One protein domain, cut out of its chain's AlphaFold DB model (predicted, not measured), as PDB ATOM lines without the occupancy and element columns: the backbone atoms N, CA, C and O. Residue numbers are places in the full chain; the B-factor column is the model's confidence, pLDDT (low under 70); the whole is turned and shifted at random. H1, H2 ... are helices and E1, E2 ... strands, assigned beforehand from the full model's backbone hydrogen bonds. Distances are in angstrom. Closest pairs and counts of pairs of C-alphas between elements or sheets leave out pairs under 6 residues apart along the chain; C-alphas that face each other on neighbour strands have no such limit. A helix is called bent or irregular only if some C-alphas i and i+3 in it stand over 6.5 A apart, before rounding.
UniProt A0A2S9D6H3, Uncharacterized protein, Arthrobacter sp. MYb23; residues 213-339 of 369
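AT A GLANCE: This is residues 213 to 339 of the 369 residues of an uncharacterized protein of Arthrobacter sp. MYb23 (UniProt A0A2S9D6H3). A six-stranded sheet, curled like part of a barrel, has its longest helix, H3, laid along E3 on one face, with the short helices H2 and H1 on that same face toward E2, E6 and E1. The small helix H4 stands on the face opposite to H3, near the end of E3. The 127 printed residues hold four named helices and six named strands, in the order E1 H1 H2 E2 E3 H3 E4 H4 E5 E6. The sheet is mixed, in the order E2, E6, E1, E5, E3, E4, and the class is mixed, helices and strands. The whole is compact, with a radius of gyration of the C-alphas of 13.6 A, and rounded, spanning 38 by 34 by 26 A.

IN THESE COORDINATES: E1, residues 213 to 221, begins at C-alpha 213 (523.169, -87.282, 3.678) and is 23.4 A long. H1 is residues 228 to 234, H2 237 to 243 and E2 248 to 250. E3, residues 267 to 272, is 16.7 A long. H3, residues 277 to 289, begins at C-alpha 277 (512.692, -79.339, 14.501) and is 18.3 A long. E4 is residues 295 to 300, H4 302 to 307 and E5 315 to 321. E6, residues 330 to 337, is 19.7 A long, bends by 61 degrees at residue 333 and ends at C-alpha 337 (524.835, -85.608, 8.215).

HOW THE PARTS SIT: The sheet is strongly twisted, with E2 and E4 as edge strands. E1 is antiparallel to E5, with N 218 and O 318 at 2.9 A, and to E6, with N 331 and O 219 at 2.8 A. E6 is antiparallel to E2, with N 249 and O 335 at 2.8 A. E3 is parallel to E5, with N 317 and O 270 at 2.8 A, and to E4, with N 269 and O 296 at 2.8 A. E3, H3, E4 form a strand-helix-strand unit, two parallel neighbour strands with a helix between them in the chain; E4, H4, E5 form a split one, with E3 between its strands. Both crossovers are right-handed. H3 is over E3 at a height over the sheet of 8.5 A. With residues 279 to 284 alone it touches H2, opposite ways at a steep tilt of 52 degrees; the closest C-alphas, of Leu 240 and Val 280, are 6.2 A apart. H2 is over E2, and H4, over E3, stands up from the sheet. H1, over E1 and only just over E6 with 3 C-alphas, is irregular, with C-alphas 229 and 232 7.7 A apart. In H2, H3 and H4 every O i to N i+4 pair is within hydrogen-bond range; in H1 0 of 3 are, against 2 of 4 O i to N i+3 pairs.

THE WHOLE: The C-alphas farthest apart, those of Gly 263 and Thr 339, are 39.1 A apart. The printed part has no cut. The link from E2 to E3, residues 251 to 266, is long. Mean pLDDT of the printed part is 77.2; 32 residues are under 70, among them 252 to 264 and 306 to 313.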
ATOM      1  N   VAL A 213     524.503 -86.794   4.012       74.62
ATOM      2  CA  VAL A 213     523.169 -87.282   3.678       74.62
ATOM      3  C   VAL A 213     522.481 -86.227   2.800       74.62
ATOM      4  O   VAL A 213     522.678 -85.025   2.961       74.62
ATOM      5  N   ASP A 214     521.695 -86.668   1.830       73.12
ATOM      6  CA  ASP A 214     520.947 -85.874   0.850       73.12
ATOM      7  C   ASP A 214     519.550 -85.479   1.361       73.12
ATOM      8  O   ASP A 214     518.693 -85.028   0.593       73.12
ATOM      9  N   LEU A 215     519.341 -85.613   2.675       78.88
ATOM     10  CA  LEU A 215     518.194 -85.085   3.399       78.88
ATOM     11  C   LEU A 215     518.449 -83.614   3.728       78.88
ATOM     12  O   LEU A 215     519.480 -83.248   4.302       78.88
ATOM     13  N   VAL A 216     517.490 -82.766   3.374       81.81
ATOM     14  CA  VAL A 216     517.581 -81.317   3.557       81.81
ATOM     15  C   VAL A 216     516.463 -80.857   4.471       81.81
ATOM     16  O   VAL A 216     515.292 -81.131   4.217       81.81
ATOM     17  N   MET A 217     516.828 -80.124   5.518       86.75
ATOM     18  CA  MET A 217     515.876 -79.383   6.332       86.75
ATOM     19  C   MET A 217     515.661 -78.000   5.721       86.75
ATOM     20  O   MET A 217     516.620 -77.318   5.349       86.75
ATOM     21  N   GLY A 218     514.411 -77.563   5.632       88.00
ATOM     22  CA  GLY A 218     514.076 -76.260   5.077       88.00
ATOM     23  C   GLY A 218     512.671 -75.796   5.421       88.00
ATOM     24  O   GLY A 218     511.920 -76.480   6.111       88.00
ATOM     25  N   LEU A 219     512.329 -74.606   4.938       87.50
ATOM     26  CA  LEU A 219     511.018 -73.999   5.127       87.50
ATOM     27  C   LEU A 219     510.218 -74.054   3.831       87.50
ATOM     28  O   LEU A 219     510.653 -73.525   2.807       87.50
ATOM     29  N   ARG A 220     509.029 -74.650   3.876       84.81
ATOM     30  CA  ARG A 220     508.065 -74.611   2.780       84.81
ATOM     31  C   ARG A 220     507.062 -73.492   2.999       84.81
ATOM     32  O   ARG A 220     506.308 -73.497   3.967       84.81
ATOM     33  N   PHE A 221     507.019 -72.565   2.057       82.44
ATOM     34  CA  PHE A 221     506.010 -71.517   1.987       82.44
ATOM     35  C   PHE A 221     504.877 -71.920   1.042       82.44
ATOM     36  O   PHE A 221     505.071 -72.704   0.107       82.44
ATOM     37  N   ALA A 222     503.701 -71.319   1.239       77.06
ATOM     38  CA  ALA A 222     502.598 -71.429   0.291       77.06
ATOM     39  C   ALA A 222     503.036 -71.028  -1.132       77.06
ATOM     40  O   ALA A 222     503.840 -70.110  -1.333       77.06
ATOM     41  N   GLN A 223     502.497 -71.717  -2.140       71.75
ATOM     42  CA  GLN A 223     502.828 -71.449  -3.537       71.75
ATOM     43  C   GLN A 223     502.506 -69.992  -3.906       71.75
ATOM     44  O   GLN A 223     501.398 -69.518  -3.681       71.75
ATOM     45  N   GLY A 224     503.475 -69.298  -4.511       66.31
ATOM     46  CA  GLY A 224     503.332 -67.888  -4.893       66.31
ATOM     47  C   GLY A 224     503.645 -66.892  -3.772       66.31
ATOM     48  O   GLY A 224     503.544 -65.690  -4.000       66.31
ATOM     49  N   SER A 225     504.056 -67.361  -2.590       71.31
ATOM     50  CA  SER A 225     504.522 -66.489  -1.513       71.31
ATOM     51  C   SER A 225     505.761 -65.693  -1.936       71.31
ATOM     52  O   SER A 225     506.761 -66.261  -2.372       71.31
ATOM     53  N   THR A 226     505.713 -64.372  -1.758       67.00
ATOM     54  CA  THR A 226     506.874 -63.484  -1.919       67.00
ATOM     55  C   THR A 226     507.798 -63.520  -0.701       67.00
ATOM     56  O   THR A 226     508.948 -63.105  -0.804       67.00
ATOM     57  N   LEU A 227     507.336 -64.067   0.434       67.94
ATOM     58  CA  LEU A 227     508.104 -64.137   1.683       67.94
ATOM     59  C   LEU A 227     509.329 -65.046   1.571       67.94
ATOM     60  O   LEU A 227     510.307 -64.816   2.270       67.94
ATOM     61  N   SER A 228     509.312 -66.050   0.688       66.75
ATOM     62  CA  SER A 228     510.471 -66.931   0.498       66.75
ATOM     63  C   SER A 228     511.673 -66.193  -0.107       66.75
ATOM     64  O   SER A 228     512.811 -66.632   0.047       66.75
ATOM     65  N   GLN A 229     511.443 -65.073  -0.804       60.62
ATOM     66  CA  GLN A 229     512.488 -64.285  -1.454       60.62
ATOM     67  C   GLN A 229     513.157 -63.361  -0.427       60.62
ATOM     68  O   GLN A 229     512.652 -62.291  -0.107       60.62
ATOM     69  N   GLY A 230     514.309 -63.781   0.099       66.25
ATOM     70  CA  GLY A 230     515.110 -62.994   1.046       66.25
ATOM     71  C   GLY A 230     515.022 -63.448   2.503       66.25
ATOM     72  O   GLY A 230     515.817 -62.975   3.313       66.25
ATOM     73  N   PHE A 231     514.136 -64.391   2.842       75.50
ATOM     74  CA  PHE A 231     514.045 -64.937   4.202       75.50
ATOM     75  C   PHE A 231     515.305 -65.728   4.587       75.50
ATOM     76  O   PHE A 231     515.794 -65.584   5.702       75.50
ATOM     77  N   ALA A 232     515.903 -66.479   3.651       73.19
ATOM     78  CA  ALA A 232     517.175 -67.176   3.879       73.19
ATOM     79  C   ALA A 232     518.306 -66.216   4.284       73.19
ATOM     80  O   ALA A 232     519.093 -66.533   5.163       73.19
ATOM     81  N   ALA A 233     518.354 -65.015   3.695       75.62
ATOM     82  CA  ALA A 233     519.375 -64.011   4.010       75.62
ATOM     83  C   ALA A 233     519.218 -63.399   5.414       75.62
ATOM     84  O   ALA A 233     520.099 -62.678   5.876       75.62
ATOM     85  N   ARG A 234     518.086 -63.651   6.085       83.31
ATOM     86  CA  ARG A 234     517.816 -63.220   7.463       83.31
ATOM     87  C   ARG A 234     518.249 -64.256   8.489       83.31
ATOM     88  O   ARG A 234     518.132 -63.982   9.679       83.31
ATOM     89  N   LEU A 235     518.704 -65.421   8.047       88.31
ATOM     90  CA  LEU A 235     519.108 -66.503   8.919       88.31
ATOM     91  C   LEU A 235     520.608 -66.737   8.796       88.31
ATOM     92  O   LEU A 235     521.148 -66.810   7.695       88.31
ATOM     93  N   ASP A 236     521.267 -66.874   9.937       89.88
ATOM     94  CA  ASP A 236     522.626 -67.369  10.049       89.88
ATOM     95  C   ASP A 236     522.591 -68.912  10.022       89.88
ATOM     96  O   ASP A 236     522.120 -69.537  10.986       89.88
ATOM     97  N   PRO A 237     523.064 -69.549   8.932       87.88
ATOM     98  CA  PRO A 237     523.078 -71.002   8.812       87.88
ATOM     99  C   PRO A 237     524.021 -71.675   9.820       87.88
ATOM    100  O   PRO A 237     523.781 -72.828  10.179       87.88
ATOM    101  N   LEU A 238     525.051 -70.982  10.322       89.56
ATOM    102  CA  LEU A 238     525.968 -71.521  11.327       89.56
ATOM    103  C   LEU A 238     525.302 -71.591  12.700       89.56
ATOM    104  O   LEU A 238     525.427 -72.609  13.383       89.56
ATOM    105  N   GLU A 239     524.555 -70.553  13.095       91.69
ATOM    106  CA  GLU A 239     523.751 -70.595  14.325       91.69
ATOM    107  C   GLU A 239     522.689 -71.705  14.249       91.69
ATOM    108  O   GLU A 239     522.524 -72.464  15.209       91.69
ATOM    109  N   LEU A 240     522.026 -71.858  13.095       91.50
ATOM    110  CA  LEU A 240     521.047 -72.927  12.875       91.50
ATOM    111  C   LEU A 240     521.686 -74.322  12.955       91.50
ATOM    112  O   LEU A 240     521.150 -75.204  13.624       91.50
ATOM    113  N   ALA A 241     522.841 -74.532  12.319       88.81
ATOM    114  CA  ALA A 241     523.562 -75.800  12.381       88.81
ATOM    115  C   ALA A 241     524.026 -76.117  13.814       88.81
ATOM    116  O   ALA A 241     523.878 -77.250  14.284       88.81
ATOM    117  N   ALA A 242     524.534 -75.118  14.544       88.12
ATOM    118  CA  ALA A 242     525.066 -75.284  15.894       88.12
ATOM    119  C   ALA A 242     524.022 -75.828  16.881       88.12
ATOM    120  O   ALA A 242     524.341 -76.708  17.687       88.12
ATOM    121  N   VAL A 243     522.770 -75.362  16.791       88.06
ATOM    122  CA  VAL A 243     521.698 -75.809  17.695       88.06
ATOM    123  C   VAL A 243     521.205 -77.230  17.413       88.06
ATOM    124  O   VAL A 243     520.523 -77.818  18.250       88.06
ATOM    125  N   THR A 244     521.585 -77.826  16.279       83.81
ATOM    126  CA  THR A 244     521.246 -79.226  15.969       83.81
ATOM    127  C   THR A 244     522.165 -80.238  16.652       83.81
ATOM    128  O   THR A 244     521.949 -81.438  16.536       83.81
ATOM    129  N   GLY A 245     523.216 -79.786  17.345       78.00
ATOM    130  CA  GLY A 245     524.149 -80.679  18.032       78.00
ATOM    131  C   GLY A 245     525.040 -81.506  17.096       78.00
ATOM    132  O   GLY A 245     525.670 -82.452  17.559       78.00
ATOM    133  N   GLY A 246     525.132 -81.143  15.811       76.19
ATOM    134  CA  GLY A 246     525.929 -81.846  14.795       76.19
ATOM    135  C   GLY A 246     525.112 -82.688  13.811       76.19
ATOM    136  O   GLY A 246     525.686 -83.217  12.867       76.19
ATOM    137  N   THR A 247     523.791 -82.770  13.995       75.94
ATOM    138  CA  THR A 247     522.874 -83.493  13.095       75.94
ATOM    139  C   THR A 247     522.766 -82.862  11.718       75.94
ATOM    140  O   THR A 247     522.598 -83.561  10.720       75.94
ATOM    141  N   TYR A 248     522.887 -81.541  11.663       83.62
ATOM    142  CA  TYR A 248     522.816 -80.790  10.431       83.62
ATOM    143  C   TYR A 248     524.000 -79.839  10.296       83.62
ATOM    144  O   TYR A 248     524.479 -79.264  11.275       83.62
ATOM    145  N   THR A 249     524.439 -79.649   9.056       85.50
ATOM    146  CA  THR A 249     525.452 -78.669   8.667       85.50
ATOM    147  C   THR A 249     524.858 -77.631   7.727       85.50
ATOM    148  O   THR A 249     523.776 -77.814   7.165       85.50
ATOM    149  N   GLU A 250     525.589 -76.540   7.527       85.12
ATOM    150  CA  GLU A 250     525.271 -75.562   6.491       85.12
ATOM    151  C   GLU A 250     525.213 -76.204   5.094       85.12
ATOM    152  O   GLU A 250     525.846 -77.231   4.814       85.12
ATOM    153  N   LEU A 251     524.424 -75.594   4.212       78.62
ATOM    154  CA  LEU A 251     524.410 -75.941   2.796       78.62
ATOM    155  C   LEU A 251     525.653 -75.353   2.109       78.62
ATOM    156  O   LEU A 251     526.089 -74.263   2.477       78.62
ATOM    157  N   PRO A 252     526.205 -76.010   1.074       66.00
ATOM    158  CA  PRO A 252     527.262 -75.416   0.260       66.00
ATOM    159  C   PRO A 252     526.832 -74.042  -0.284       66.00
ATOM    160  O   PRO A 252     525.683 -73.874  -0.699       66.00
ATOM    161  N   ALA A 253     527.767 -73.085  -0.336       51.81
ATOM    162  CA  ALA A 253     527.544 -71.656  -0.625       51.81
ATOM    163  C   ALA A 253     526.776 -71.316  -1.929       51.81
ATOM    164  O   ALA A 253     526.402 -70.166  -2.148       51.81
ATOM    165  N   ALA A 254     526.500 -72.299  -2.791       41.97
ATOM    166  CA  ALA A 254     525.738 -72.144  -4.028       41.97
ATOM    167  C   ALA A 254     524.215 -71.954  -3.833       41.97
ATOM    168  O   ALA A 254     523.515 -71.704  -4.812       41.97
ATOM    169  N   HIS A 255     523.682 -72.060  -2.608       43.19
ATOM    170  CA  HIS A 255     522.235 -71.964  -2.344       43.19
ATOM    171  C   HIS A 255     521.755 -70.631  -1.743       43.19
ATOM    172  O   HIS A 255     520.555 -70.441  -1.553       43.19
ATOM    173  N   THR A 256     522.655 -69.682  -1.490       40.38
ATOM    174  CA  THR A 256     522.357 -68.420  -0.789       40.38
ATOM    175  C   THR A 256     522.621 -67.200  -1.667       40.38
ATOM    176  O   THR A 256     523.474 -66.371  -1.374       40.38
ATOM    177  N   THR A 257     521.864 -67.052  -2.751       36.81
ATOM    178  CA  THR A 257     521.768 -65.782  -3.492       36.81
ATOM    179  C   THR A 257     520.315 -65.485  -3.840       36.81
ATOM    180  O   THR A 257     519.895 -65.517  -4.990       36.81
ATOM    181  N   MET A 258     519.519 -65.170  -2.819       41.06
ATOM    182  CA  MET A 258     518.215 -64.533  -3.012       41.06
ATOM    183  C   MET A 258     518.172 -63.234  -2.213       41.06
ATOM    184  O   MET A 258     517.906 -63.231  -1.013       41.06
ATOM    185  N   THR A 259     518.473 -62.126  -2.886       37.97
ATOM    186  CA  THR A 259     518.313 -60.768  -2.362       37.97
ATOM    187  C   THR A 259     516.887 -60.296  -2.643       37.97
ATOM    188  O   THR A 259     516.466 -60.181  -3.790       37.97
ATOM    189  N   GLY A 260     516.123 -60.040  -1.583       43.81
ATOM    190  CA  GLY A 260     514.775 -59.482  -1.661       43.81
ATOM    191  C   GLY A 260     514.582 -58.425  -0.579       43.81
ATOM    192  O   GLY A 260     514.781 -58.700   0.603       43.81
ATOM    193  N   ASN A 261     514.203 -57.212  -0.983       40.56
ATOM    194  CA  ASN A 261     513.813 -56.120  -0.088       40.56
ATOM    195  C   ASN A 261     512.285 -56.118   0.059       40.56
ATOM    196  O   ASN A 261     511.598 -55.291  -0.533       40.56
ATOM    197  N   GLY A 262     511.748 -57.081   0.808       47.56
ATOM    198  CA  GLY A 262     510.347 -57.094   1.231       47.56
ATOM    199  C   GLY A 262     510.228 -56.746   2.714       47.56
ATOM    200  O   GLY A 262     511.029 -57.211   3.522       47.56
ATOM    201  N   GLY A 263     509.240 -55.926   3.082       54.50
ATOM    202  CA  GLY A 263     508.826 -55.790   4.479       54.50
ATOM    203  C   GLY A 263     508.130 -57.073   4.937       54.50
ATOM    204  O   GLY A 263     507.280 -57.599   4.221       54.50
ATOM    205  N   TYR A 264     508.492 -57.585   6.112       62.03
ATOM    206  CA  TYR A 264     507.873 -58.782   6.674       62.03
ATOM    207  C   TYR A 264     506.705 -58.381   7.580       62.03
ATOM    208  O   TYR A 264     506.898 -57.681   8.573       62.03
ATOM    209  N   GLY A 265     505.492 -58.830   7.245       70.44
ATOM    210  CA  GLY A 265     504.419 -58.930   8.236       70.44
ATOM    211  C   GLY A 265     504.739 -60.013   9.280       70.44
ATOM    212  O   GLY A 265     505.780 -60.666   9.179       70.44
ATOM    213  N   PRO A 266     503.863 -60.243  10.273       80.94
ATOM    214  CA  PRO A 266     504.023 -61.353  11.207       80.94
ATOM    215  C   PRO A 266     504.145 -62.689  10.467       80.94
ATOM    216  O   PRO A 266     503.346 -62.992   9.580       80.94
ATOM    217  N   ILE A 267     505.141 -63.487  10.841       85.31
ATOM    218  CA  ILE A 267     505.431 -64.789  10.236       85.31
ATOM    219  C   ILE A 267     505.027 -65.876  11.220       85.31
ATOM    220  O   ILE A 267     505.258 -65.744  12.417       85.31
ATOM    221  N   THR A 268     504.428 -66.957  10.730       89.88
ATOM    222  CA  THR A 268     504.201 -68.169  11.526       89.88
ATOM    223  C   THR A 268     505.094 -69.277  10.990       89.88
ATOM    224  O   THR A 268     505.100 -69.520   9.783       89.88
ATOM    225  N   ILE A 269     505.868 -69.911  11.872       90.94
ATOM    226  CA  ILE A 269     506.642 -71.116  11.578       90.94
ATOM    227  C   ILE A 269     505.927 -72.296  12.221       90.94
ATOM    228  O   ILE A 269     505.820 -72.387  13.446       90.94
ATOM    229  N   GLN A 270     505.440 -73.188  11.375       91.38
ATOM    230  CA  GLN A 270     504.838 -74.447  11.771       91.38
ATOM    231  C   GLN A 270     505.928 -75.511  11.874       91.38
ATOM    232  O   GLN A 270     506.796 -75.600  11.004       91.38
ATOM    233  N   TYR A 271     505.918 -76.298  12.943       89.69
ATOM    234  CA  TYR A 271     506.905 -77.349  13.173       89.69
ATOM    235  C   TYR A 271     506.282 -78.511  13.940       89.69
ATOM    236  O   TYR A 271     505.360 -78.319  14.724       89.69
ATOM    237  N   THR A 272     506.827 -79.704  13.764       84.75
ATOM    238  CA  THR A 272     506.451 -80.879  14.558       84.75
ATOM    239  C   THR A 272     507.436 -81.045  15.715       84.75
ATOM    240  O   THR A 272     508.638 -80.842  15.519       84.75
ATOM    241  N   ASP A 273     506.963 -81.370  16.924       83.69
ATOM    242  CA  ASP A 273     507.805 -81.414  18.134       83.69
ATOM    243  C   ASP A 273     508.652 -82.698  18.232       83.69
ATOM    244  O   ASP A 273     508.427 -83.566  19.074       83.69
ATOM    245  N   PHE A 274     509.644 -82.813  17.348       76.19
ATOM    246  CA  PHE A 274     510.715 -83.804  17.426       76.19
ATOM    247  C   PHE A 274     512.088 -83.156  17.214       76.19
ATOM    248  O   PHE A 274     512.202 -82.014  16.759       76.19
ATOM    249  N   HIS A 275     513.160 -83.860  17.586       74.69
ATOM    250  CA  HIS A 275     514.520 -83.347  17.421       74.69
ATOM    251  C   HIS A 275     514.989 -83.461  15.956       74.69
ATOM    252  O   HIS A 275     514.895 -84.553  15.402       74.69
ATOM    253  N   PRO A 276     515.561 -82.401  15.340       80.75
ATOM    254  CA  PRO A 276     515.868 -81.085  15.915       80.75
ATOM    255  C   PRO A 276     514.833 -79.983  15.613       80.75
ATOM    256  O   PRO A 276     515.076 -78.829  15.973       80.75
ATOM    257  N   ASN A 277     513.690 -80.300  14.994       86.44
ATOM    258  CA  ASN A 277     512.692 -79.339  14.501       86.44
ATOM    259  C   ASN A 277     512.311 -78.243  15.505       86.44
ATOM    260  O   ASN A 277     512.391 -77.062  15.168       86.44
ATOM    261  N   ARG A 278     511.948 -78.594  16.746       89.50
ATOM    262  CA  ARG A 278     511.568 -77.590  17.760       89.50
ATOM    263  C   ARG A 278     512.691 -76.606  18.070       89.50
ATOM    264  O   ARG A 278     512.454 -75.402  18.200       89.50
ATOM    265  N   ILE A 279     513.913 -77.111  18.213       90.31
ATOM    266  CA  ILE A 279     515.078 -76.295  18.566       90.31
ATOM    267  C   ILE A 279     515.437 -75.379  17.392       90.31
ATOM    268  O   ILE A 279     515.698 -74.193  17.600       90.31
ATOM    269  N   VAL A 280     515.373 -75.892  16.162       92.69
ATOM    270  CA  VAL A 280     515.595 -75.099  14.947       92.69
ATOM    271  C   VAL A 280     514.523 -74.019  14.789       92.69
ATOM    272  O   VAL A 280     514.870 -72.856  14.600       92.69
ATOM    273  N   ALA A 281     513.238 -74.347  14.953       94.56
ATOM    274  CA  ALA A 281     512.148 -73.370  14.902       94.56
ATOM    275  C   ALA A 281     512.318 -72.262  15.960       94.56
ATOM    276  O   ALA A 281     512.181 -71.075  15.658       94.56
ATOM    277  N   THR A 282     512.710 -72.637  17.181       96.06
ATOM    278  CA  THR A 282     513.020 -71.685  18.262       96.06
ATOM    279  C   THR A 282     514.190 -70.772  17.895       96.06
ATOM    280  O   THR A 282     514.118 -69.561  18.105       96.06
ATOM    281  N   ASN A 283     515.258 -71.318  17.310       96.31
ATOM    282  CA  ASN A 283     516.405 -70.521  16.885       96.31
ATOM    283  C   ASN A 283     516.039 -69.559  15.738       96.31
ATOM    284  O   ASN A 283     516.395 -68.385  15.807       96.31
ATOM    285  N   ILE A 284     515.234 -69.995  14.761       95.06
ATOM    286  CA  ILE A 284     514.684 -69.125  13.704       95.06
ATOM    287  C   ILE A 284     513.921 -67.944  14.321       95.06
ATOM    288  O   ILE A 284     514.178 -66.794  13.969       95.06
ATOM    289  N   GLN A 285     513.018 -68.196  15.277       95.31
ATOM    290  CA  GLN A 285     512.275 -67.129  15.961       95.31
ATOM    291  C   GLN A 285     513.210 -66.128  16.653       95.31
ATOM    292  O   GLN A 285     513.015 -64.917  16.529       95.31
ATOM    293  N   GLN A 286     514.239 -66.612  17.355       95.94
ATOM    294  CA  GLN A 286     515.217 -65.758  18.034       95.94
ATOM    295  C   GLN A 286     515.990 -64.877  17.045       95.94
ATOM    296  O   GLN A 286     516.126 -63.675  17.277       95.94
ATOM    297  N   GLN A 287     516.460 -65.442  15.932       94.06
ATOM    298  CA  GLN A 287     517.194 -64.689  14.913       94.06
ATOM    299  C   GLN A 287     516.327 -63.617  14.232       94.06
ATOM    300  O   GLN A 287     516.792 -62.500  13.994       94.06
ATOM    301  N   LEU A 288     515.055 -63.921  13.963       90.88
ATOM    302  CA  LEU A 288     514.097 -62.956  13.414       90.88
ATOM    303  C   LEU A 288     513.755 -61.849  14.419       90.88
ATOM    304  O   LEU A 288     513.700 -60.674  14.051       90.88
ATOM    305  N   SER A 289     513.608 -62.192  15.702       91.19
ATOM    306  CA  SER A 289     513.353 -61.222  16.772       91.19
ATOM    307  C   SER A 289     514.490 -60.201  16.913       91.19
ATOM    308  O   SER A 289     514.216 -59.006  17.029       91.19
ATOM    309  N   ARG A 290     515.759 -60.628  16.789       92.44
ATOM    310  CA  ARG A 290     516.932 -59.721  16.761       92.44
ATOM    311  C   ARG A 290     516.873 -58.699  15.617       92.44
ATOM    312  O   ARG A 290     517.502 -57.650  15.697       92.44
ATOM    313  N   GLN A 291     516.102 -58.989  14.570       88.19
ATOM    314  CA  GLN A 291     515.891 -58.126  13.406       88.19
ATOM    315  C   GLN A 291     514.541 -57.398  13.443       88.19
ATOM    316  O   GLN A 291     514.123 -56.828  12.438       88.19
ATOM    317  N   SER A 292     513.857 -57.398  14.594       88.56
ATOM    318  CA  SER A 292     512.525 -56.801  14.775       88.56
ATOM    319  C   SER A 292     511.440 -57.392  13.860       88.56
ATOM    320  O   SER A 292     510.457 -56.722  13.548       88.56
ATOM    321  N   ILE A 293     511.592 -58.650  13.434       86.81
ATOM    322  CA  ILE A 293     510.583 -59.380  12.658       86.81
ATOM    323  C   ILE A 293     509.743 -60.222  13.625       86.81
ATOM    324  O   ILE A 293     510.273 -61.072  14.344       86.81
ATOM    325  N   SER A 294     508.423 -60.001  13.642       89.31
ATOM    326  CA  SER A 294     507.502 -60.783  14.476       89.31
ATOM    327  C   SER A 294     507.372 -62.207  13.936       89.31
ATOM    328  O   SER A 294     506.985 -62.401  12.783       89.31
ATOM    329  N   CYS A 295     507.673 -63.197  14.776       91.56
ATOM    330  CA  CYS A 295     507.603 -64.612  14.434       91.56
ATOM    331  C   CYS A 295     506.848 -65.390  15.522       91.56
ATOM    332  O   CYS A 295     507.211 -65.343  16.700       91.56
ATOM    333  N   HIS A 296     505.811 -66.116  15.119       93.19
ATOM    334  CA  HIS A 296     505.038 -67.023  15.956       93.19
ATOM    335  C   HIS A 296     505.416 -68.463  15.632       93.19
ATOM    336  O   HIS A 296     505.579 -68.825  14.469       93.19
ATOM    337  N   LEU A 297     505.535 -69.287  16.665       94.62
ATOM    338  CA  LEU A 297     505.761 -70.716  16.509       94.62
ATOM    339  C   LEU A 297     504.449 -71.455  16.728       94.62
ATOM    340  O   LEU A 297     503.724 -71.162  17.677       94.62
ATOM    341  N   HIS A 298     504.162 -72.410  15.855       92.12
ATOM    342  CA  HIS A 298     502.983 -73.252  15.954       92.12
ATOM    343  C   HIS A 298     503.403 -74.718  15.870       92.12
ATOM    344  O   HIS A 298     503.912 -75.164  14.842       92.12
ATOM    345  N   SER A 299     503.220 -75.454  16.963       91.00
ATOM    346  CA  SER A 299     503.441 -76.896  16.964       91.00
ATOM    347  C   SER A 299     502.286 -77.590  16.250       91.00
ATOM    348  O   SER A 299     501.130 -77.392  16.623       91.00
ATOM    349  N   VAL A 300     502.612 -78.414  15.266       85.50
ATOM    350  CA  VAL A 300     501.688 -79.314  14.581       85.50
ATOM    351  C   VAL A 300     501.814 -80.688  15.225       85.50
ATOM    352  O   VAL A 300     502.924 -81.123  15.550       85.50
ATOM    353  N   ASP A 301     500.682 -81.354  15.436       81.31
ATOM    354  CA  ASP A 301     500.674 -82.735  15.904       81.31
ATOM    355  C   ASP A 301     501.358 -83.658  14.879       81.31
ATOM    356  O   ASP A 301     501.283 -83.436  13.668       81.31
ATOM    357  N   TYR A 302     502.055 -84.693  15.347       73.81
ATOM    358  CA  TYR A 302     502.807 -85.574  14.451       73.81
ATOM    359  C   TYR A 302     501.895 -86.341  13.487       73.81
ATOM    360  O   TYR A 302     502.233 -86.466  12.310       73.81
ATOM    361  N   ASP A 303     500.710 -86.771  13.924       71.25
ATOM    362  CA  ASP A 303     499.774 -87.496  13.063       71.25
ATOM    363  C   ASP A 303     499.130 -86.563  12.026       71.25
ATOM    364  O   ASP A 303     498.813 -86.980  10.910       71.25
ATOM    365  N   GLU A 304     498.924 -85.286  12.361       73.19
ATOM    366  CA  GLU A 304     498.483 -84.258  11.405       73.19
ATOM    367  C   GLU A 304     499.576 -83.919  10.386       73.19
ATOM    368  O   GLU A 304     499.293 -83.793   9.190       73.19
ATOM    369  N   TYR A 305     500.828 -83.828  10.848       71.44
ATOM    370  CA  TYR A 305     502.001 -83.671   9.996       71.44
ATOM    371  C   TYR A 305     502.116 -84.839   9.012       71.44
ATOM    372  O   TYR A 305     502.190 -84.611   7.813       71.44
ATOM    373  N   LEU A 306     502.034 -86.091   9.466       66.44
ATOM    374  CA  LEU A 306     502.147 -87.254   8.579       66.44
ATOM    375  C   LEU A 306     501.050 -87.321   7.511       66.44
ATOM    376  O   LEU A 306     501.313 -87.737   6.381       66.44
ATOM    377  N   ARG A 307     499.823 -86.907   7.842       63.91
ATOM    378  CA  ARG A 307     498.705 -86.888   6.886       63.91
ATOM    379  C   ARG A 307     498.812 -85.759   5.860       63.91
ATOM    380  O   ARG A 307     498.186 -85.829   4.805       63.91
ATOM    381  N   GLY A 308     499.619 -84.735   6.138       62.31
ATOM    382  CA  GLY A 308     499.651 -83.512   5.339       62.31
ATOM    383  C   GLY A 308     498.361 -82.695   5.435       62.31
ATOM    384  O   GLY A 308     498.110 -81.863   4.565       62.31
ATOM    385  N   ASP A 309     497.573 -82.930   6.487       58.66
ATOM    386  CA  ASP A 309     496.312 -82.237   6.776       58.66
ATOM    387  C   ASP A 309     496.544 -80.892   7.486       58.66
ATOM    388  O   ASP A 309     495.604 -80.120   7.684       58.66
ATOM    389  N   ALA A 310     497.791 -80.590   7.868       57.19
ATOM    390  CA  ALA A 310     498.140 -79.361   8.563       57.19
ATOM    391  C   ALA A 310     497.821 -78.129   7.685       57.19
ATOM    392  O   ALA A 310     498.410 -77.965   6.607       57.19
ATOM    393  N   PRO A 311     496.903 -77.239   8.111       57.59
ATOM    394  CA  PRO A 311     496.596 -76.035   7.355       57.59
ATOM    395  C   PRO A 311     497.851 -75.165   7.293       57.59
ATOM    396  O   PRO A 311     498.411 -74.808   8.326       57.59
ATOM    397  N   THR A 312     498.314 -74.829   6.089       63.47
ATOM    398  CA  THR A 312     499.556 -74.062   5.917       63.47
ATOM    399  C   THR A 312     499.329 -72.596   6.285       63.47
ATOM    400  O   THR A 312     498.885 -71.780   5.475       63.47
ATOM    401  N   HIS A 313     499.651 -72.251   7.532       69.56
ATOM    402  CA  HIS A 313     499.670 -70.885   8.039       69.56
ATOM    403  C   HIS A 313     501.126 -70.414   8.124       69.56
ATOM    404  O   HIS A 313     501.832 -70.706   9.085       69.56
ATOM    405  N   GLY A 314     501.588 -69.672   7.115       79.62
ATOM    406  CA  GLY A 314     502.967 -69.176   7.058       79.62
ATOM    407  C   GLY A 314     503.925 -70.155   6.377       79.62
ATOM    408  O   GLY A 314     503.770 -70.419   5.182       79.62
ATOM    409  N   ALA A 315     504.943 -70.626   7.102       87.12
ATOM    410  CA  ALA A 315     505.951 -71.553   6.591       87.12
ATOM    411  C   ALA A 315     506.039 -72.823   7.444       87.12
ATOM    412  O   ALA A 315     506.130 -72.743   8.667       87.12
ATOM    413  N   GLN A 316     506.070 -73.982   6.793       87.19
ATOM    414  CA  GLN A 316     506.257 -75.281   7.436       87.19
ATOM    415  C   GLN A 316     507.745 -75.638   7.457       87.19
ATOM    416  O   GLN A 316     508.393 -75.638   6.411       87.19
ATOM    417  N   LEU A 317     508.288 -75.966   8.627       88.06
ATOM    418  CA  LEU A 317     509.600 -76.595   8.746       88.06
ATOM    419  C   LEU A 317     509.479 -78.071   8.355       88.06
ATOM    420  O   LEU A 317     508.686 -78.816   8.934       88.06
ATOM    421  N   GLU A 318     510.251 -78.480   7.354       81.81
ATOM    422  CA  GLU A 318     510.210 -79.818   6.769       81.81
ATOM    423  C   GLU A 318     511.617 -80.393   6.616       81.81
ATOM    424  O   GLU A 318     512.586 -79.657   6.415       81.81
ATOM    425  N   ILE A 319     511.702 -81.723   6.634       80.12
ATOM    426  CA  ILE A 319     512.865 -82.484   6.185       80.12
ATOM    427  C   ILE A 319     512.440 -83.221   4.918       80.12
ATOM    428  O   ILE A 319     511.411 -83.891   4.910       80.12
ATOM    429  N   ILE A 320     513.205 -83.075   3.841       74.88
ATOM    430  CA  ILE A 320     512.875 -83.677   2.549       74.88
ATOM    431  C   ILE A 320     514.040 -84.494   2.000       74.88
ATOM    432  O   ILE A 320     515.202 -84.099   2.122       74.88
ATOM    433  N   ASP A 321     513.719 -85.601   1.332       74.69
ATOM    434  CA  ASP A 321     514.647 -86.273   0.423       74.69
ATOM    435  C   ASP A 321     514.623 -85.546  -0.927       74.69
ATOM    436  O   ASP A 321     513.603 -85.473  -1.620       74.69
ATOM    437  N   THR A 322     515.772 -84.980  -1.295       72.25
ATOM    438  CA  THR A 322     515.931 -84.194  -2.523       72.25
ATOM    439  C   THR A 322     515.706 -85.007  -3.800       72.25
ATOM    440  O   THR A 322     515.427 -84.413  -4.844       72.25
ATOM    441  N   ALA A 323     515.737 -86.343  -3.735       67.25
ATOM    442  CA  ALA A 323     515.434 -87.216  -4.866       67.25
ATOM    443  C   ALA A 323     513.990 -87.075  -5.379       67.25
ATOM    444  O   ALA A 323     513.756 -87.247  -6.574       67.25
ATOM    445  N   PHE A 324     513.035 -86.697  -4.521       64.81
ATOM    446  CA  PHE A 324     511.650 -86.413  -4.931       64.81
ATOM    447  C   PHE A 324     511.468 -85.015  -5.536       64.81
ATOM    448  O   PHE A 324     510.371 -84.658  -5.978       64.81
ATOM    449  N   GLY A 325     512.543 -84.224  -5.567       64.12
ATOM    450  CA  GLY A 325     512.500 -82.802  -5.848       64.12
ATOM    451  C   GLY A 325     511.940 -82.010  -4.667       64.12
ATOM    452  O   GLY A 325     511.158 -82.489  -3.854       64.12
ATOM    453  N   VAL A 326     512.331 -80.742  -4.581       66.50
ATOM    454  CA  VAL A 326     511.942 -79.883  -3.451       66.50
ATOM    455  C   VAL A 326     510.572 -79.216  -3.637       66.50
ATOM    456  O   VAL A 326     510.000 -78.669  -2.692       66.50
ATOM    457  N   GLY A 327     510.006 -79.283  -4.846       67.19
ATOM    458  CA  GLY A 327     508.771 -78.591  -5.220       67.19
ATOM    459  C   GLY A 327     508.926 -77.063  -5.268       67.19
ATOM    460  O   GLY A 327     510.025 -76.522  -5.175       67.19
ATOM    461  N   ARG A 328     507.813 -76.335  -5.437       71.31
ATOM    462  CA  ARG A 328     507.806 -74.860  -5.385       71.31
ATOM    463  C   ARG A 328     507.727 -74.372  -3.936       71.31
ATOM    464  O   ARG A 328     507.059 -74.997  -3.117       71.31
ATOM    465  N   GLY A 329     508.370 -73.238  -3.649       75.88
ATOM    466  CA  GLY A 329     508.275 -72.558  -2.350       75.88
ATOM    467  C   GLY A 329     509.081 -73.198  -1.216       75.88
ATOM    468  O   GLY A 329     508.951 -72.750  -0.081       75.88
ATOM    469  N   PHE A 330     509.902 -74.219  -1.491       80.75
ATOM    470  CA  PHE A 330     510.821 -74.787  -0.506       80.75
ATOM    471  C   PHE A 330     512.131 -74.003  -0.474       80.75
ATOM    472  O   PHE A 330     512.786 -73.820  -1.500       80.75
ATOM    473  N   MET A 331     512.507 -73.561   0.718       84.81
ATOM    474  CA  MET A 331     513.731 -72.833   0.986       84.81
ATOM    475  C   MET A 331     514.647 -73.719   1.838       84.81
ATOM    476  O   MET A 331     514.373 -73.901   3.029       84.81
ATOM    477  N   PRO A 332     515.711 -74.290   1.254       85.00
ATOM    478  CA  PRO A 332     516.610 -75.174   1.977       85.00
ATOM    479  C   PRO A 332     517.416 -74.358   3.000       85.00
ATOM    480  O   PRO A 332     517.858 -73.249   2.702       85.00
ATOM    481  N   LEU A 333     517.589 -74.896   4.207       87.44
ATOM    482  CA  LEU A 333     518.325 -74.245   5.296       87.44
ATOM    483  C   LEU A 333     519.578 -75.022   5.682       87.44
ATOM    484  O   LEU A 333     520.659 -74.448   5.777       87.44
ATOM    485  N   LEU A 334     519.430 -76.328   5.902       87.38
ATOM    486  CA  LEU A 334     520.487 -77.174   6.435       87.38
ATOM    487  C   LEU A 334     520.518 -78.534   5.736       87.38
ATOM    488  O   LEU A 334     519.485 -79.040   5.296       87.38
ATOM    489  N   ARG A 335     521.694 -79.162   5.691       85.25
ATOM    490  CA  ARG A 335     521.888 -80.527   5.183       85.25
ATOM    491  C   ARG A 335     522.116 -81.495   6.334       85.25
ATOM    492  O   ARG A 335     522.912 -81.200   7.219       85.25
ATOM    493  N   ALA A 336     521.436 -82.637   6.322       81.50
ATOM    494  CA  ALA A 336     521.652 -83.680   7.315       81.50
ATOM    495  C   ALA A 336     523.022 -84.349   7.128       81.50
ATOM    496  O   ALA A 336     523.542 -84.471   6.014       81.50
ATOM    497  N   VAL A 337     523.591 -84.837   8.224       77.38
ATOM    498  CA  VAL A 337     524.835 -85.608   8.215       77.38
ATOM    499  C   VAL A 337     524.631 -86.898   8.995       77.38
ATOM    500  O   VAL A 337     524.021 -86.901  10.066       77.38
ATOM    501  N   SER A 338     525.146 -88.001   8.454       75.25
ATOM    502  CA  SER A 338     525.232 -89.254   9.196       75.25
ATOM    503  C   SER A 338     526.416 -89.182  10.146       75.25
ATOM    504  O   SER A 338     527.519 -88.798   9.752       75.25
ATOM    505  N   THR A 339     526.183 -89.531  11.404       73.69
ATOM    506  CA  THR A 339     527.170 -89.434  12.490       73.69
ATOM    507  C   THR A 339     527.286 -90.752  13.247       73.69
ATOM    508  O   THR A 339     527.544 -90.770  14.458       73.69
TER     509      THR A 339